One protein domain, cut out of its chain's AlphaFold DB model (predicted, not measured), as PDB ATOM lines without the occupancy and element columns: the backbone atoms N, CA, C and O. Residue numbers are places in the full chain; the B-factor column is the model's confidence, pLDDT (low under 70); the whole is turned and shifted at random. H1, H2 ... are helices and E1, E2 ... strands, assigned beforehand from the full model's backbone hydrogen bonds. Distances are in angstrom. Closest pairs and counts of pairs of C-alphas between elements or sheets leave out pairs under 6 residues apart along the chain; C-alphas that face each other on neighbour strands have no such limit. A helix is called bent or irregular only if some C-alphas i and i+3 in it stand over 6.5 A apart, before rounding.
ATOM      1  N   PRO A 391     126.107 142.694 146.902       85.75
ATOM      2  CA  PRO A 391     125.143 143.667 146.401       85.75
ATOM      3  C   PRO A 391     124.189 143.065 145.363       85.75
ATOM      4  O   PRO A 391     124.597 142.406 144.401       85.75
ATOM      5  N   PHE A 392     122.906 143.356 145.518       87.81
ATOM      6  CA  PHE A 392     121.845 142.931 144.620       87.81
ATOM      7  C   PHE A 392     120.829 144.044 144.390       87.81
ATOM      8  O   PHE A 392     120.685 144.971 145.190       87.81
ATOM      9  N   VAL A 393     120.093 143.911 143.290       88.00
ATOM     10  CA  VAL A 393     118.957 144.766 142.955       88.00
ATOM     11  C   VAL A 393     117.713 143.905 142.836       88.00
ATOM     12  O   VAL A 393     117.670 142.987 142.016       88.00
ATOM     13  N   LEU A 394     116.716 144.210 143.660       86.81
ATOM     14  CA  LEU A 394     115.387 143.622 143.607       86.81
ATOM     15  C   LEU A 394     114.532 144.410 142.605       86.81
ATOM     16  O   LEU A 394     114.548 145.641 142.594       86.81
ATOM     17  N   LYS A 395     113.799 143.698 141.753       86.12
ATOM     18  CA  LYS A 395     112.977 144.217 140.659       86.12
ATOM     19  C   LYS A 395     111.591 143.558 140.676       86.12
ATOM     20  O   LYS A 395     111.472 142.396 141.085       86.12
ATOM     21  N   PRO A 396     110.551 144.253 140.190       78.25
ATOM     22  CA  PRO A 396     109.220 143.672 140.084       78.25
ATOM     23  C   PRO A 396     109.195 142.539 139.048       78.25
ATOM     24  O   PRO A 396     110.014 142.495 138.126       78.25
ATOM     25  N   THR A 397     108.238 141.619 139.186       74.75
ATOM     26  CA  THR A 397     107.895 140.674 138.105       74.75
ATOM     27  C   THR A 397     106.752 141.234 137.273       74.75
ATOM     28  O   THR A 397     106.065 142.154 137.694       74.75
ATOM     29  N   THR A 398     106.508 140.643 136.106       57.72
ATOM     30  CA  THR A 398     105.403 141.015 135.213       57.72
ATOM     31  C   THR A 398     104.007 140.610 135.713       57.72
ATOM     32  O   THR A 398     103.030 140.893 135.027       57.72
ATOM     33  N   ARG A 399     103.877 139.933 136.864       58.75
ATOM     34  CA  ARG A 399     102.575 139.554 137.446       58.75
ATOM     35  C   ARG A 399     102.033 140.663 138.350       58.75
ATOM     36  O   ARG A 399     102.805 141.243 139.111       58.75
ATOM     37  N   GLU A 400     100.722 140.910 138.283       54.59
ATOM     38  CA  GLU A 400     100.032 141.866 139.158       54.59
ATOM     39  C   GLU A 400     100.332 141.564 140.638       54.59
ATOM     40  O   GLU A 400     100.261 140.400 141.054       54.59
ATOM     41  N   PRO A 401     100.719 142.573 141.434       54.25
ATOM     42  CA  PRO A 401     101.045 142.362 142.833       54.25
ATOM     43  C   PRO A 401      99.799 142.062 143.667       54.25
ATOM     44  O   PRO A 401      98.736 142.634 143.450       54.25
ATOM     45  N   LEU A 402      99.958 141.189 144.663       55.53
ATOM     46  CA  LEU A 402      98.995 141.036 145.756       55.53
ATOM     47  C   LEU A 402      98.862 142.381 146.492       55.53
ATOM     48  O   LEU A 402      99.878 143.038 146.730       55.53
ATOM     49  N   ASP A 403      97.644 142.764 146.894       58.16
ATOM     50  CA  ASP A 403      97.370 144.045 147.575       58.16
ATOM     51  C   ASP A 403      98.263 144.274 148.810       58.16
ATOM     52  O   ASP A 403      98.675 145.399 149.084       58.16
ATOM     53  N   GLU A 404      98.652 143.198 149.504       55.00
ATOM     54  CA  GLU A 404      99.543 143.227 150.674       55.00
ATOM     55  C   GLU A 404     100.979 143.698 150.373       55.00
ATOM     56  O   GLU A 404     101.721 144.019 151.298       55.00
ATOM     57  N   VAL A 405     101.397 143.736 149.101       61.25
ATOM     58  CA  VAL A 405     102.788 144.020 148.689       61.25
ATOM     59  C   VAL A 405     102.898 145.246 147.779       61.25
ATOM     60  O   VAL A 405     103.987 145.597 147.322       61.25
ATOM     61  N   LYS A 406     101.780 145.939 147.545       66.31
ATOM     62  CA  LYS A 406     101.694 147.122 146.677       66.31
ATOM     63  C   LYS A 406     102.722 148.192 147.056       66.31
ATOM     64  O   LYS A 406     103.470 148.656 146.207       66.31
ATOM     65  N   LEU A 407     102.869 148.433 148.358       64.56
ATOM     66  CA  LEU A 407     103.800 149.419 148.901       64.56
ATOM     67  C   LEU A 407     105.281 149.046 148.693       64.56
ATOM     68  O   LEU A 407     106.114 149.928 148.538       64.56
ATOM     69  N   LEU A 408     105.627 147.749 148.637       67.81
ATOM     70  CA  LEU A 408     106.984 147.329 148.268       67.81
ATOM     71  C   LEU A 408     107.215 147.508 146.767       67.81
ATOM     72  O   LEU A 408     108.299 147.917 146.371       67.81
ATOM     73  N   VAL A 409     106.218 147.189 145.934       70.81
ATOM     74  CA  VAL A 409     106.325 147.363 144.477       70.81
ATOM     75  C   VAL A 409     106.580 148.821 144.117       70.81
ATOM     76  O   VAL A 409     107.417 149.071 143.252       70.81
ATOM     77  N   ASP A 410     105.954 149.752 144.835       72.19
ATOM     78  CA  ASP A 410     106.170 151.191 144.667       72.19
ATOM     79  C   ASP A 410     107.606 151.626 145.027       72.19
ATOM     80  O   ASP A 410     108.111 152.608 144.487       72.19
ATOM     81  N   LEU A 411     108.292 150.872 145.892       73.56
ATOM     82  CA  LEU A 411     109.679 151.125 146.300       73.56
ATOM     83  C   LEU A 411     110.720 150.466 145.378       73.56
ATOM     84  O   LEU A 411     111.916 150.727 145.513       73.56
ATOM     85  N   LEU A 412     110.312 149.588 144.455       77.75
ATOM     86  CA  LEU A 412     111.235 148.920 143.535       77.75
ATOM     87  C   LEU A 412     111.649 149.855 142.377       77.75
ATOM     88  O   LEU A 412     110.819 150.590 141.849       77.75
ATOM     89  N   PRO A 413     112.900 149.772 141.879       83.62
ATOM     90  CA  PRO A 413     113.922 148.787 142.225       83.62
ATOM     91  C   PRO A 413     114.693 149.121 143.511       83.62
ATOM     92  O   PRO A 413     115.265 150.199 143.651       83.62
ATOM     93  N   LEU A 414     114.816 148.133 144.402       85.56
ATOM     94  CA  LEU A 414     115.554 148.268 145.661       85.56
ATOM     95  C   LEU A 414     116.966 147.711 145.513       85.56
ATOM     96  O   LEU A 414     117.155 146.523 145.244       85.56
ATOM     97  N   LYS A 415     117.971 148.559 145.729       88.19
ATOM     98  CA  LYS A 415     119.369 148.125 145.843       88.19
ATOM     99  C   LYS A 415     119.686 147.804 147.296       88.19
ATOM    100  O   LYS A 415     119.283 148.549 148.182       88.19
ATOM    101  N   GLY A 416     120.437 146.742 147.545       88.94
ATOM    102  CA  GLY A 416     120.805 146.334 148.897       88.94
ATOM    103  C   GLY A 416     121.766 145.159 148.903       88.94
ATOM    104  O   GLY A 416     122.305 144.784 147.863       88.94
ATOM    105  N   HIS A 417     121.992 144.577 150.072       87.94
ATOM    106  CA  HIS A 417     122.845 143.402 150.235       87.94
ATOM    107  C   HIS A 417     122.254 142.435 151.259       87.94
ATOM    108  O   HIS A 417     121.404 142.809 152.067       87.94
ATOM    109  N   PHE A 418     122.717 141.186 151.240       87.12
ATOM    110  CA  PHE A 418     122.349 140.222 152.273       87.12
ATOM    111  C   PHE A 418     123.229 140.376 153.510       87.12
ATOM    112  O   PHE A 418     124.450 140.258 153.407       87.12
ATOM    113  N   SER A 419     122.615 140.613 154.665       84.12
ATOM    114  CA  SER A 419     123.316 140.935 155.915       84.12
ATOM    115  C   SER A 419     123.397 139.763 156.891       84.12
ATOM    116  O   SER A 419     124.412 139.593 157.558       84.12
ATOM    117  N   LYS A 420     122.373 138.905 156.950       84.44
ATOM    118  CA  LYS A 420     122.337 137.728 157.834       84.44
ATOM    119  C   LYS A 420     121.536 136.595 157.195       84.44
ATOM    120  O   LYS A 420     120.620 136.837 156.413       84.44
ATOM    121  N   ARG A 421     121.915 135.351 157.494       87.00
ATOM    122  CA  ARG A 421     121.231 134.139 157.024       87.00
ATOM    123  C   ARG A 421     120.255 133.646 158.087       87.00
ATOM    124  O   ARG A 421     120.544 133.754 159.274       87.00
ATOM    125  N   LEU A 422     119.134 133.103 157.637       87.56
ATOM    126  CA  LEU A 422     118.014 132.650 158.451       87.56
ATOM    127  C   LEU A 422     117.573 131.255 158.021       87.56
ATOM    128  O   LEU A 422     117.830 130.814 156.893       87.56
ATOM    129  N   VAL A 423     116.843 130.599 158.913       87.06
ATOM    130  CA  VAL A 423     116.091 129.386 158.629       87.06
ATOM    131  C   VAL A 423     114.606 129.699 158.743       87.06
ATOM    132  O   VAL A 423     114.157 130.162 159.781       87.06
ATOM    133  N   VAL A 424     113.833 129.436 157.691       84.69
ATOM    134  CA  VAL A 424     112.363 129.529 157.751       84.69
ATOM    135  C   VAL A 424     111.793 128.157 157.441       84.69
ATOM    136  O   VAL A 424     112.031 127.637 156.348       84.69
ATOM    137  N   ASN A 425     111.074 127.554 158.390       83.25
ATOM    138  CA  ASN A 425     110.514 126.202 158.271       83.25
ATOM    139  C   ASN A 425     111.533 125.182 157.706       83.25
ATOM    140  O   ASN A 425     111.311 124.555 156.669       83.25
ATOM    141  N   GLN A 426     112.699 125.077 158.357       78.44
ATOM    142  CA  GLN A 426     113.835 124.215 157.973       78.44
ATOM    143  C   GLN A 426     114.494 124.531 156.615       78.44
ATOM    144  O   GLN A 426     115.421 123.832 156.205       78.44
ATOM    145  N   ASN A 427     114.077 125.586 155.909       81.12
ATOM    146  CA  ASN A 427     114.779 126.064 154.725       81.12
ATOM    147  C   ASN A 427     115.899 127.027 155.135       81.12
ATOM    148  O   ASN A 427     115.639 128.133 155.596       81.12
ATOM    149  N   PHE A 428     117.147 126.621 154.913       79.06
ATOM    150  CA  PHE A 428     118.352 127.346 155.325       79.06
ATOM    151  C   PHE A 428     118.784 128.487 154.381       79.06
ATOM    152  O   PHE A 428     119.902 128.995 154.494       79.06
ATOM    153  N   ASN A 429     117.968 128.829 153.379       81.62
ATOM    154  CA  ASN A 429     118.330 129.760 152.301       81.62
ATOM    155  C   ASN A 429     117.593 131.087 152.339       81.62
ATOM    156  O   ASN A 429     117.483 131.753 151.310       81.62
ATOM    157  N   TRP A 430     117.137 131.478 153.520       87.19
ATOM    158  CA  TRP A 430     116.593 132.803 153.736       87.19
ATOM    159  C   TRP A 430     117.693 133.766 154.154       87.19
ATOM    160  O   TRP A 430     118.627 133.409 154.875       87.19
ATOM    161  N   TYR A 431     117.583 134.995 153.673       88.12
ATOM    162  CA  TYR A 431     118.532 136.059 153.938       88.12
ATOM    163  C   TYR A 431     117.795 137.324 154.324       88.12
ATOM    164  O   TYR A 431     116.860 137.716 153.630       88.12
ATOM    165  N   TYR A 432     118.266 137.998 155.367       88.12
ATOM    166  CA  TYR A 432     117.921 139.390 155.604       88.12
ATOM    167  C   TYR A 432     118.498 140.247 154.481       88.12
ATOM    168  O   TYR A 432     119.701 140.201 154.212       88.12
ATOM    169  N   PHE A 433     117.634 141.008 153.817       87.81
ATOM    170  CA  PHE A 433     118.011 141.960 152.783       87.81
ATOM    171  C   PHE A 433     118.013 143.367 153.371       87.81
ATOM    172  O   PHE A 433     116.971 143.887 153.761       87.81
ATOM    173  N   THR A 434     119.192 143.980 153.416       86.69
ATOM    174  CA  THR A 434     119.384 145.344 153.907       86.69
ATOM    175  C   THR A 434     119.461 146.303 152.714       86.69
ATOM    176  O   THR A 434     120.438 146.238 151.956       86.69
ATOM    177  N   PRO A 435     118.469 147.195 152.523       84.69
ATOM    178  CA  PRO A 435     118.506 148.216 151.478       84.69
ATOM    179  C   PRO A 435     119.694 149.175 151.653       84.69
ATOM    180  O   PRO A 435     120.074 149.513 152.773       84.69
ATOM    181  N   ALA A 436     120.281 149.629 150.545       82.12
ATOM    182  CA  ALA A 436     121.398 150.576 150.527       82.12
ATOM    183  C   ALA A 436     120.961 152.013 150.862       82.12
ATOM    184  O   ALA A 436     121.744 152.788 151.404       82.12
ATOM    185  N   GLN A 437     119.710 152.361 150.552       72.31
ATOM    186  CA  GLN A 437     119.050 153.587 150.986       72.31
ATOM    187  C   GLN A 437     117.805 153.183 151.775       72.31
ATOM    188  O   GLN A 437     116.938 152.484 151.255       72.31
ATOM    189  N   TYR A 438     117.755 153.578 153.047       62.50
ATOM    190  CA  TYR A 438     116.554 153.453 153.864       62.50
ATOM    191  C   TYR A 438     115.641 154.632 153.535       62.50
ATOM    192  O   TYR A 438     115.897 155.745 153.986       62.50
ATOM    193  N   ASP A 439     114.615 154.381 152.730       62.00
ATOM    194  CA  ASP A 439     113.509 155.315 152.531       62.00
ATOM    195  C   ASP A 439     112.763 155.504 153.873       62.00
ATOM    196  O   ASP A 439     112.592 154.530 154.617       62.00
ATOM    197  N   GLU A 440     112.338 156.726 154.218       61.41
ATOM    198  CA  GLU A 440     111.530 156.983 155.429       61.41
ATOM    199  C   GLU A 440     110.265 156.113 155.437       61.41
ATOM    200  O   GLU A 440     109.899 155.556 156.471       61.41
ATOM    201  N   SER A 441     109.715 155.853 154.250       60.72
ATOM    202  CA  SER A 441     108.574 154.970 153.999       60.72
ATOM    203  C   SER A 441     108.790 153.530 154.506       60.72
ATOM    204  O   SER A 441     107.872 152.892 155.016       60.72
ATOM    205  N   LEU A 442     110.018 152.996 154.405       64.25
ATOM    206  CA  LEU A 442     110.370 151.659 154.912       64.25
ATOM    207  C   LEU A 442     110.521 151.640 156.435       64.25
ATOM    208  O   LEU A 442     110.245 150.618 157.066       64.25
ATOM    209  N   ARG A 443     110.960 152.757 157.031       63.25
ATOM    210  CA  ARG A 443     111.058 152.895 158.490       63.25
ATOM    211  C   ARG A 443     109.681 152.987 159.135       63.25
ATOM    212  O   ARG A 443     109.469 152.334 160.151       63.25
ATOM    213  N   GLU A 444     108.752 153.726 158.531       60.41
ATOM    214  CA  GLU A 444     107.374 153.861 159.031       60.41
ATOM    215  C   GLU A 444     106.605 152.532 159.045       60.41
ATOM    216  O   GLU A 444     105.771 152.305 159.919       60.41
ATOM    217  N   LEU A 445     106.916 151.616 158.122       63.25
ATOM    218  CA  LEU A 445     106.292 150.290 158.077       63.25
ATOM    219  C   LEU A 445     106.753 149.347 159.195       63.25
ATOM    220  O   LEU A 445     106.049 148.382 159.493       63.25
ATOM    221  N   GLY A 446     107.938 149.568 159.775       66.62
ATOM    222  CA  GLY A 446     108.497 148.686 160.804       66.62
ATOM    223  C   GLY A 446     108.671 147.227 160.351       66.62
ATOM    224  O   GLY A 446     108.551 146.313 161.169       66.62
ATOM    225  N   VAL A 447     108.911 146.984 159.055       73.94
ATOM    226  CA  VAL A 447     109.073 145.636 158.479       73.94
ATOM    227  C   VAL A 447     110.501 145.383 158.008       73.94
ATOM    228  O   VAL A 447     111.148 146.255 157.433       73.94
ATOM    229  N   GLN A 448     110.981 144.160 158.211       79.62
ATOM    230  CA  GLN A 448     112.241 143.672 157.656       79.62
ATOM    231  C   GLN A 448     111.978 142.777 156.449       79.62
ATOM    232  O   GLN A 448     111.054 141.962 156.460       79.62
ATOM    233  N   ILE A 449     112.806 142.922 155.413       84.62
ATOM    234  CA  ILE A 449     112.691 142.163 154.168       84.62
ATOM    235  C   ILE A 449     113.596 140.937 154.253       84.62
ATOM    236  O   ILE A 449     114.807 141.055 154.461       84.62
ATOM    237  N   ILE A 450     113.014 139.763 154.029       87.94
ATOM    238  CA  ILE A 450     113.750 138.513 153.861       87.94
ATOM    239  C   ILE A 450     113.576 137.972 152.449       87.94
ATOM    240  O   ILE A 450     112.527 138.128 151.826       87.94
ATOM    241  N   ILE A 451     114.618 137.340 151.922       87.81
ATOM    242  CA  ILE A 451     114.647 136.856 150.543       87.81
ATOM    243  C   ILE A 451     115.183 135.428 150.503       87.81
ATOM    244  O   ILE A 451     116.199 135.118 151.126       87.81
ATOM    245  N   CYS A 452     114.523 134.570 149.726       87.19
ATOM    246  CA  CYS A 452     114.971 133.215 149.418       87.19
ATOM    247  C   CYS A 452     115.037 133.001 147.899       87.19
ATOM    248  O   CYS A 452     114.068 133.299 147.200       87.19
ATOM    249  N   PRO A 453     116.120 132.433 147.343       82.56
ATOM    250  CA  PRO A 453     116.146 132.015 145.941       82.56
ATOM    251  C   PRO A 453     115.026 131.004 145.642       82.56
ATOM    252  O   PRO A 453     114.851 130.047 146.394       82.56
ATOM    253  N   ALA A 454     114.286 131.173 144.538       77.75
ATOM    254  CA  ALA A 454     113.202 130.249 144.170       77.75
ATOM    255  C   ALA A 454     113.717 128.913 143.618       77.75
ATOM    256  O   ALA A 454     113.049 127.883 143.707       77.75
ATOM    257  N   LYS A 455     114.916 128.922 143.026       71.44
ATOM    258  CA  LYS A 455     115.603 127.720 142.563       71.44
ATOM    259  C   LYS A 455     117.064 127.762 142.964       71.44
ATOM    260  O   LYS A 455     117.746 128.759 142.757       71.44
ATOM    261  N   PHE A 456     117.518 126.653 143.525       59.09
ATOM    262  CA  PHE A 456     118.846 126.523 144.101       59.09
ATOM    263  C   PHE A 456     119.952 126.286 143.060       59.09
ATOM    264  O   PHE A 456     121.095 126.670 143.272       59.09
ATOM    265  N   ASP A 457     119.613 125.679 141.923       57.56
ATOM    266  CA  ASP A 457     120.534 125.401 140.813       57.56
ATOM    267  C   ASP A 457     120.955 126.662 140.036       57.56
ATOM    268  O   ASP A 457     121.841 126.604 139.185       57.56
ATOM    269  N   ARG A 458     120.326 127.809 140.311       64.19
ATOM    270  CA  ARG A 458     120.643 129.083 139.667       64.19
ATOM    271  C   ARG A 458     121.575 129.897 140.551       64.19
ATOM    272  O   ARG A 458     121.190 130.371 141.617       64.19
ATOM    273  N   ASN A 459     122.803 130.094 140.083       70.25
ATOM    274  CA  ASN A 459     123.754 130.942 140.778       70.25
ATOM    275  C   ASN A 459     123.318 132.412 140.704       70.25
ATOM    276  O   ASN A 459     123.419 133.033 139.646       70.25
ATOM    277  N   LEU A 460     122.916 132.988 141.844       74.69
ATOM    278  CA  LEU A 460     122.519 134.396 141.933       74.69
ATOM    279  C   LEU A 460     123.598 135.385 141.464       74.69
ATOM    280  O   LEU A 460     123.260 136.524 141.166       74.69
ATOM    281  N   LYS A 461     124.877 134.987 141.384       70.44
ATOM    282  CA  LYS A 461     125.969 135.852 140.901       70.44
ATOM    283  C   LYS A 461     126.027 136.010 139.382       70.44
ATOM    284  O   LYS A 461     126.753 136.878 138.901       70.44
ATOM    285  N   ASP A 462     125.286 135.208 138.622       70.88
ATOM    286  CA  ASP A 462     125.130 135.468 137.196       70.88
ATOM    287  C   ASP A 462     124.419 136.819 137.051       70.88
ATOM    288  O   ASP A 462     123.380 137.016 137.679       70.88
ATOM    289  N   GLN A 463     124.919 137.733 136.211       71.12
ATOM    290  CA  GLN A 463     124.286 139.036 135.912       71.12
ATOM    291  C   GLN A 463     122.925 138.908 135.178       71.12
ATOM    292  O   GLN A 463     122.518 139.787 134.423       71.12
ATOM    293  N   LYS A 464     122.223 137.792 135.365       82.12
ATOM    294  CA  LYS A 464     120.883 137.488 134.877       82.12
ATOM    295  C   LYS A 464     119.866 137.813 135.967       82.12
ATOM    296  O   LYS A 464     120.201 137.837 137.148       82.12
ATOM    297  N   ASP A 465     118.620 138.025 135.566       84.44
ATOM    298  CA  ASP A 465     117.523 138.146 136.520       84.44
ATOM    299  C   ASP A 465     117.151 136.757 137.070       84.44
ATOM    300  O   ASP A 465     116.900 135.805 136.320       84.44
ATOM    301  N   HIS A 466     117.110 136.641 138.396       84.69
ATOM    302  CA  HIS A 466     116.770 135.420 139.122       84.69
ATOM    303  C   HIS A 466     115.444 135.575 139.841       84.69
ATOM    304  O   HIS A 466     115.174 136.611 140.433       84.69
ATOM    305  N   ILE A 467     114.628 134.526 139.834       85.31
ATOM    306  CA  ILE A 467     113.377 134.531 140.589       85.31
ATOM    307  C   ILE A 467     113.698 134.269 142.064       85.31
ATOM    308  O   ILE A 467     114.357 133.279 142.394       85.31
ATOM    309  N   VAL A 468     113.203 135.133 142.944       86.25
ATOM    310  CA  VAL A 468     113.330 135.024 144.400       86.25
ATOM    311  C   VAL A 468     111.961 135.122 145.064       86.25
ATOM    312  O   VAL A 468     111.069 135.778 144.540       86.25
ATOM    313  N   HIS A 469     111.785 134.469 146.204       86.62
ATOM    314  CA  HIS A 469     110.659 134.682 147.104       86.62
ATOM    315  C   HIS A 469     111.026 135.783 148.090       86.62
ATOM    316  O   HIS A 469     112.107 135.740 148.679       86.62
ATOM    317  N   VAL A 470     110.136 136.754 148.254       84.81
ATOM    318  CA  VAL A 470     110.302 137.861 149.199       84.81
ATOM    319  C   VAL A 470     109.291 137.683 150.315       84.81
ATOM    320  O   VAL A 470     108.140 137.387 150.020       84.81
ATOM    321  N   GLY A 471     109.727 137.857 151.560       83.50
ATOM    322  CA  GLY A 471     108.872 137.847 152.741       83.50
ATOM    323  C   GLY A 471     109.169 138.997 153.693       83.50
ATOM    324  O   GLY A 471     110.191 139.675 153.570       83.50
ATOM    325  N   PHE A 472     108.255 139.206 154.637       80.75
ATOM    326  CA  PHE A 472     108.268 140.305 155.598       80.75
ATOM    327  C   PHE A 472     108.140 139.800 157.033       80.75
ATOM    328  O   PHE A 472     107.306 138.936 157.313       80.75
ATOM    329  N   ILE A 473     108.909 140.406 157.935       79.31
ATOM    330  CA  ILE A 473     108.856 140.175 159.386       79.31
ATOM    331  C   ILE A 473     108.587 141.525 160.074       79.31
ATOM    332  O   ILE A 473     109.173 142.533 159.675       79.31
ATOM    333  N   LYS A 474     107.689 141.582 161.068       68.44
ATOM    334  CA  LYS A 474     107.387 142.811 161.837       68.44
ATOM    335  C   LYS A 474     108.384 142.993 162.989       68.44
ATOM    336  O   LYS A 474     108.763 142.013 163.614       68.44
ATOM    337  N   ASN A 475     108.800 144.229 163.273       66.62
ATOM    338  CA  ASN A 475     109.959 144.484 164.133       66.62
ATOM    339  C   ASN A 475     109.622 144.881 165.590       66.62
ATOM    340  O   ASN A 475     108.920 145.865 165.793       66.62
ATOM    341  N   GLU A 476     110.156 144.123 166.564       49.12
ATOM    342  CA  GLU A 476     111.084 144.571 167.639       49.12
ATOM    343  C   GLU A 476     111.654 143.370 168.446       49.12
ATOM    344  O   GLU A 476     112.785 143.447 168.922       49.12
ATOM    345  N   GLU A 477     110.965 142.219 168.507       49.50
ATOM    346  CA  GLU A 477     111.433 141.017 169.242       49.50
ATOM    347  C   GLU A 477     112.179 139.968 168.366       49.50
ATOM    348  O   GLU A 477     113.022 139.232 168.878       49.50
ATOM    349  N   ASP A 478     111.984 139.962 167.036       52.22
ATOM    350  CA  ASP A 478     112.406 138.875 166.113       52.22
ATOM    351  C   ASP A 478     113.830 138.988 165.506       52.22
ATOM    352  O   ASP A 478     114.307 138.073 164.833       52.22
ATOM    353  N   ILE A 479     114.571 140.085 165.714       51.84
ATOM    354  CA  ILE A 479     115.868 140.329 165.018       51.84
ATOM    355  C   ILE A 479     116.946 139.300 165.415       51.84
ATOM    356  O   ILE A 479     117.859 138.954 164.643       51.84
ATOM    357  N   ASN A 480     116.839 138.794 166.642       56.22
ATOM    358  CA  ASN A 480     117.766 137.816 167.191       56.22
ATOM    359  C   ASN A 480     117.376 136.376 166.850       56.22
ATOM    360  O   ASN A 480     118.251 135.509 166.906       56.22
ATOM    361  N   GLU A 481     116.130 136.120 166.440       65.44
ATOM    362  CA  GLU A 481     115.705 134.786 166.030       65.44
ATOM    363  C   GLU A 481     116.393 134.390 164.716       65.44
ATOM    364  O   GLU A 481     116.563 135.171 163.776       65.44
ATOM    365  N   VAL A 482     116.901 133.161 164.698       78.88
ATOM    366  CA  VAL A 482     117.615 132.576 163.554       78.88
ATOM    367  C   VAL A 482     116.711 131.591 162.814       78.88
ATOM    368  O   VAL A 482     116.890 131.371 161.617       78.88
ATOM    369  N   GLU A 483     115.744 131.013 163.523       83.69
ATOM    370  CA  GLU A 483     114.739 130.091 163.014       83.69
ATOM    371  C   GLU A 483     113.362 130.732 163.160       83.69
ATOM    372  O   GLU A 483     113.037 131.215 164.236       83.69
ATOM    373  N   LEU A 484     112.586 130.732 162.078       81.00
ATOM    374  CA  LEU A 484     111.240 131.292 162.017       81.00
ATOM    375  C   LEU A 484     110.260 130.258 161.453       81.00
ATOM    376  O   LEU A 484     110.575 129.503 160.522       81.00
ATOM    377  N   ASP A 485     109.036 130.280 161.960       80.56
ATOM    378  CA  ASP A 485     107.906 129.564 161.389       80.56
ATOM    379  C   ASP A 485     107.330 130.312 160.179       80.56
ATOM    380  O   ASP A 485     107.358 131.539 160.087       80.56
ATOM    381  N   LEU A 486     106.724 129.571 159.242       76.75
ATOM    382  CA  LEU A 486     106.068 130.154 158.058       76.75
ATOM    383  C   LEU A 486     105.016 131.212 158.421       76.75
ATOM    384  O   LEU A 486     104.829 132.165 157.675       76.75
ATOM    385  N   ASN A 487     104.354 131.060 159.567       75.56
ATOM    386  CA  ASN A 487     103.311 131.975 160.027       75.56
ATOM    387  C   ASN A 487     103.868 133.342 160.471       75.56
ATOM    388  O   ASN A 487     103.119 134.317 160.500       75.56
ATOM    389  N   GLN A 488     105.163 133.414 160.806       73.75
ATOM    390  CA  GLN A 488     105.859 134.662 161.138       73.75
ATOM    391  C   GLN A 488     106.250 135.451 159.875       73.75
ATOM    392  O   GLN A 488     106.524 136.646 159.957       73.75
ATOM    393  N   VAL A 489     106.229 134.815 158.696       75.31
ATOM    394  CA  VAL A 489     106.590 135.440 157.419       75.31
ATOM    395  C   VAL A 489     105.334 135.846 156.651       75.31
ATOM    396  O   VAL A 489     104.560 135.005 156.195       75.31
ATOM    397  N   LYS A 490     105.139 137.154 156.463       74.25
ATOM    398  CA  LYS A 490     104.051 137.704 155.637       74.25
ATOM    399  C   LYS A 490     104.522 137.969 154.214       74.25
ATOM    400  O   LYS A 490     105.670 138.354 154.034       74.25
ATOM    401  N   GLY A 491     103.622 137.830 153.234       65.50
ATOM    402  CA  GLY A 491     103.893 138.038 151.807       65.50
ATOM    403  C   GLY A 491     104.873 137.007 151.237       65.50
ATOM    404  O   GLY A 491     105.970 136.844 151.740       65.50
ATOM    405  N   LEU A 492     104.496 136.285 150.181       63.66
ATOM    406  CA  LEU A 492     105.423 135.410 149.441       63.66
ATOM    407  C   LEU A 492     105.371 135.644 147.920       63.66
ATOM    408  O   LEU A 492     105.355 134.670 147.156       63.66
ATOM    409  N   PRO A 493     105.313 136.894 147.413       67.56
ATOM    410  CA  PRO A 493     105.382 137.094 145.977       67.56
ATOM    411  C   PRO A 493     106.758 136.671 145.456       67.56
ATOM    412  O   PRO A 493     107.801 136.881 146.083       67.56
ATOM    413  N   SER A 494     106.763 136.079 144.266       76.62
ATOM    414  CA  SER A 494     107.993 135.958 143.496       76.62
ATOM    415  C   SER A 494     108.396 137.339 142.976       76.62
ATOM    416  O   SER A 494     107.534 138.077 142.511       76.62
ATOM    417  N   MET A 495     109.685 137.669 143.036       79.12
ATOM    418  CA  MET A 495     110.315 138.881 142.495       79.12
ATOM    419  C   MET A 495     111.534 138.526 141.643       79.12
ATOM    420  O   MET A 495     111.992 137.382 141.666       79.12
ATOM    421  N   LEU A 496     112.043 139.483 140.865       80.56
ATOM    422  CA  LEU A 496     113.295 139.326 140.127       80.56
ATOM    423  C   LEU A 496     114.444 139.946 140.921       80.56
ATOM    424  O   LEU A 496     114.307 141.027 141.475       80.56
ATOM    425  N   MET A 497     115.591 139.281 140.964       80.19
ATOM    426  CA  MET A 497     116.788 139.765 141.638       80.19
ATOM    427  C   MET A 497     117.993 139.622 140.723       80.19
ATOM    428  O   MET A 497     118.205 138.564 140.133       80.19
ATOM    429  N   GLN A 498     118.792 140.678 140.617       84.12
ATOM    430  CA  GLN A 498     119.989 140.698 139.784       84.12
ATOM    431  C   GLN A 498     121.205 141.075 140.627       84.12
ATOM    432  O   GLN A 498     121.170 142.056 141.374       84.12
ATOM    433  N   TYR A 499     122.289 140.312 140.501       80.38
ATOM    434  CA  TYR A 499     123.575 140.678 141.090       80.38
ATOM    435  C   TYR A 499     124.146 141.926 140.415       80.38
ATOM    436  O   TYR A 499     124.161 142.015 139.185       80.38
ATOM    437  N   GLN A 500     124.642 142.874 141.214       78.69
ATOM    438  CA  GLN A 500     125.344 144.051 140.709       78.69
ATOM    439  C   GLN A 500     126.759 144.109 141.268       78.69
ATOM    440  O   GLN A 500     126.917 144.491 142.421       78.69
TER     441      GLN A 500
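Overview. This is residues 391 to 500 of the 503 residues of the protein "Putative membrane protein" of Owenweeksia hongkongensis (strain DSM 17368 / CIP 108786 / JCM 12287 / NRRL B-23963 / UST20020801) (UniProt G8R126). This is a small closed barrel of six antiparallel strands, E1 to E6, which follow each other round the ring in chain order until E6 meets E1 again. The short helix H1 crosses the outside of the barrel, while H2 sits off the barrel in the link from E3 to E4. The printed part has 110 residues, with two named helices and six named strands in the order E1 H1 E2 E3 H2 E4 E5 E6; the class is mixed, helices and strands. It is compact and rounded, with a radius of gyration of the C-alphas of 13.1 A and spans of 36 by 31 by 25 A.

Arrangement. E1, residues 391 to 395, is the antiparallel neighbour of E2, residues 414 to 424, with N 392 and O 416 2.8 A apart. Between them in the chain, H1, residues 403 to 411, is on the barrel and outside it, at a height over the sheet of 9.7 A. It lies over E5, residues 466 to 474, and runs across the strands at 77 degrees to E5 on the local plane. H1 is irregular, with C-alphas 404 and 407 7.7 A apart; 2 of its 5 O i to N i+4 pairs and 3 of its 6 O i to N i+3 pairs are within hydrogen-bond range. E2 bends by 80 degrees at residue 420 and forms a hairpin with E3, residues 427 to 435, where N 422 and O 430 are 2.8 A apart. H2, residues 440 to 444, is not on the barrel but is near H1; its O i to N i+4 pair is within hydrogen-bond range. E4, residues 447 to 453, is antiparallel to E3, with N 451 and O 431 2.8 A apart. E4, E5 and E6, residues 494 to 499, form a meander, each strand the antiparallel neighbour of the one before; N 450 and O 471 are 2.9 A apart, and N 468 and O 495 also 2.9 A. E6 and E1 close the ring, with N 395 and O 496 2.7 A apart.

Along the chain. E1 begins at C-alpha 391, (125.143, 143.667, 146.401), and is 13.5 A long. H1 measures 14.3 A, E2 22.5 A, E3 22.7 A, H2 6.3 A, E4 19.8 A and E5 25.7 A. E5 ends at C-alpha 474, (107.387, 142.811, 161.837). E6, 16.5 A long, ends at C-alpha 499, (123.575, 140.678, 141.090).

Size, cuts and confidence. The C-alphas of Glu 444 and Asp 457 are the two farthest apart, at 36.3 A, while those of Pro 391 and Gln 500 are 5.7 A apart. The printed part has no cut. The links from E4 to E5, 12 residues, and from E5 to E6, 19 residues, are long; in the latter, residues 483 to 484 pair parallel with residues 423 to 424 of E2. Mean pLDDT of the printed part is 74.9, and 34 residues are under 70, among them 398 to 408, 438 to 446 and 474 to 481.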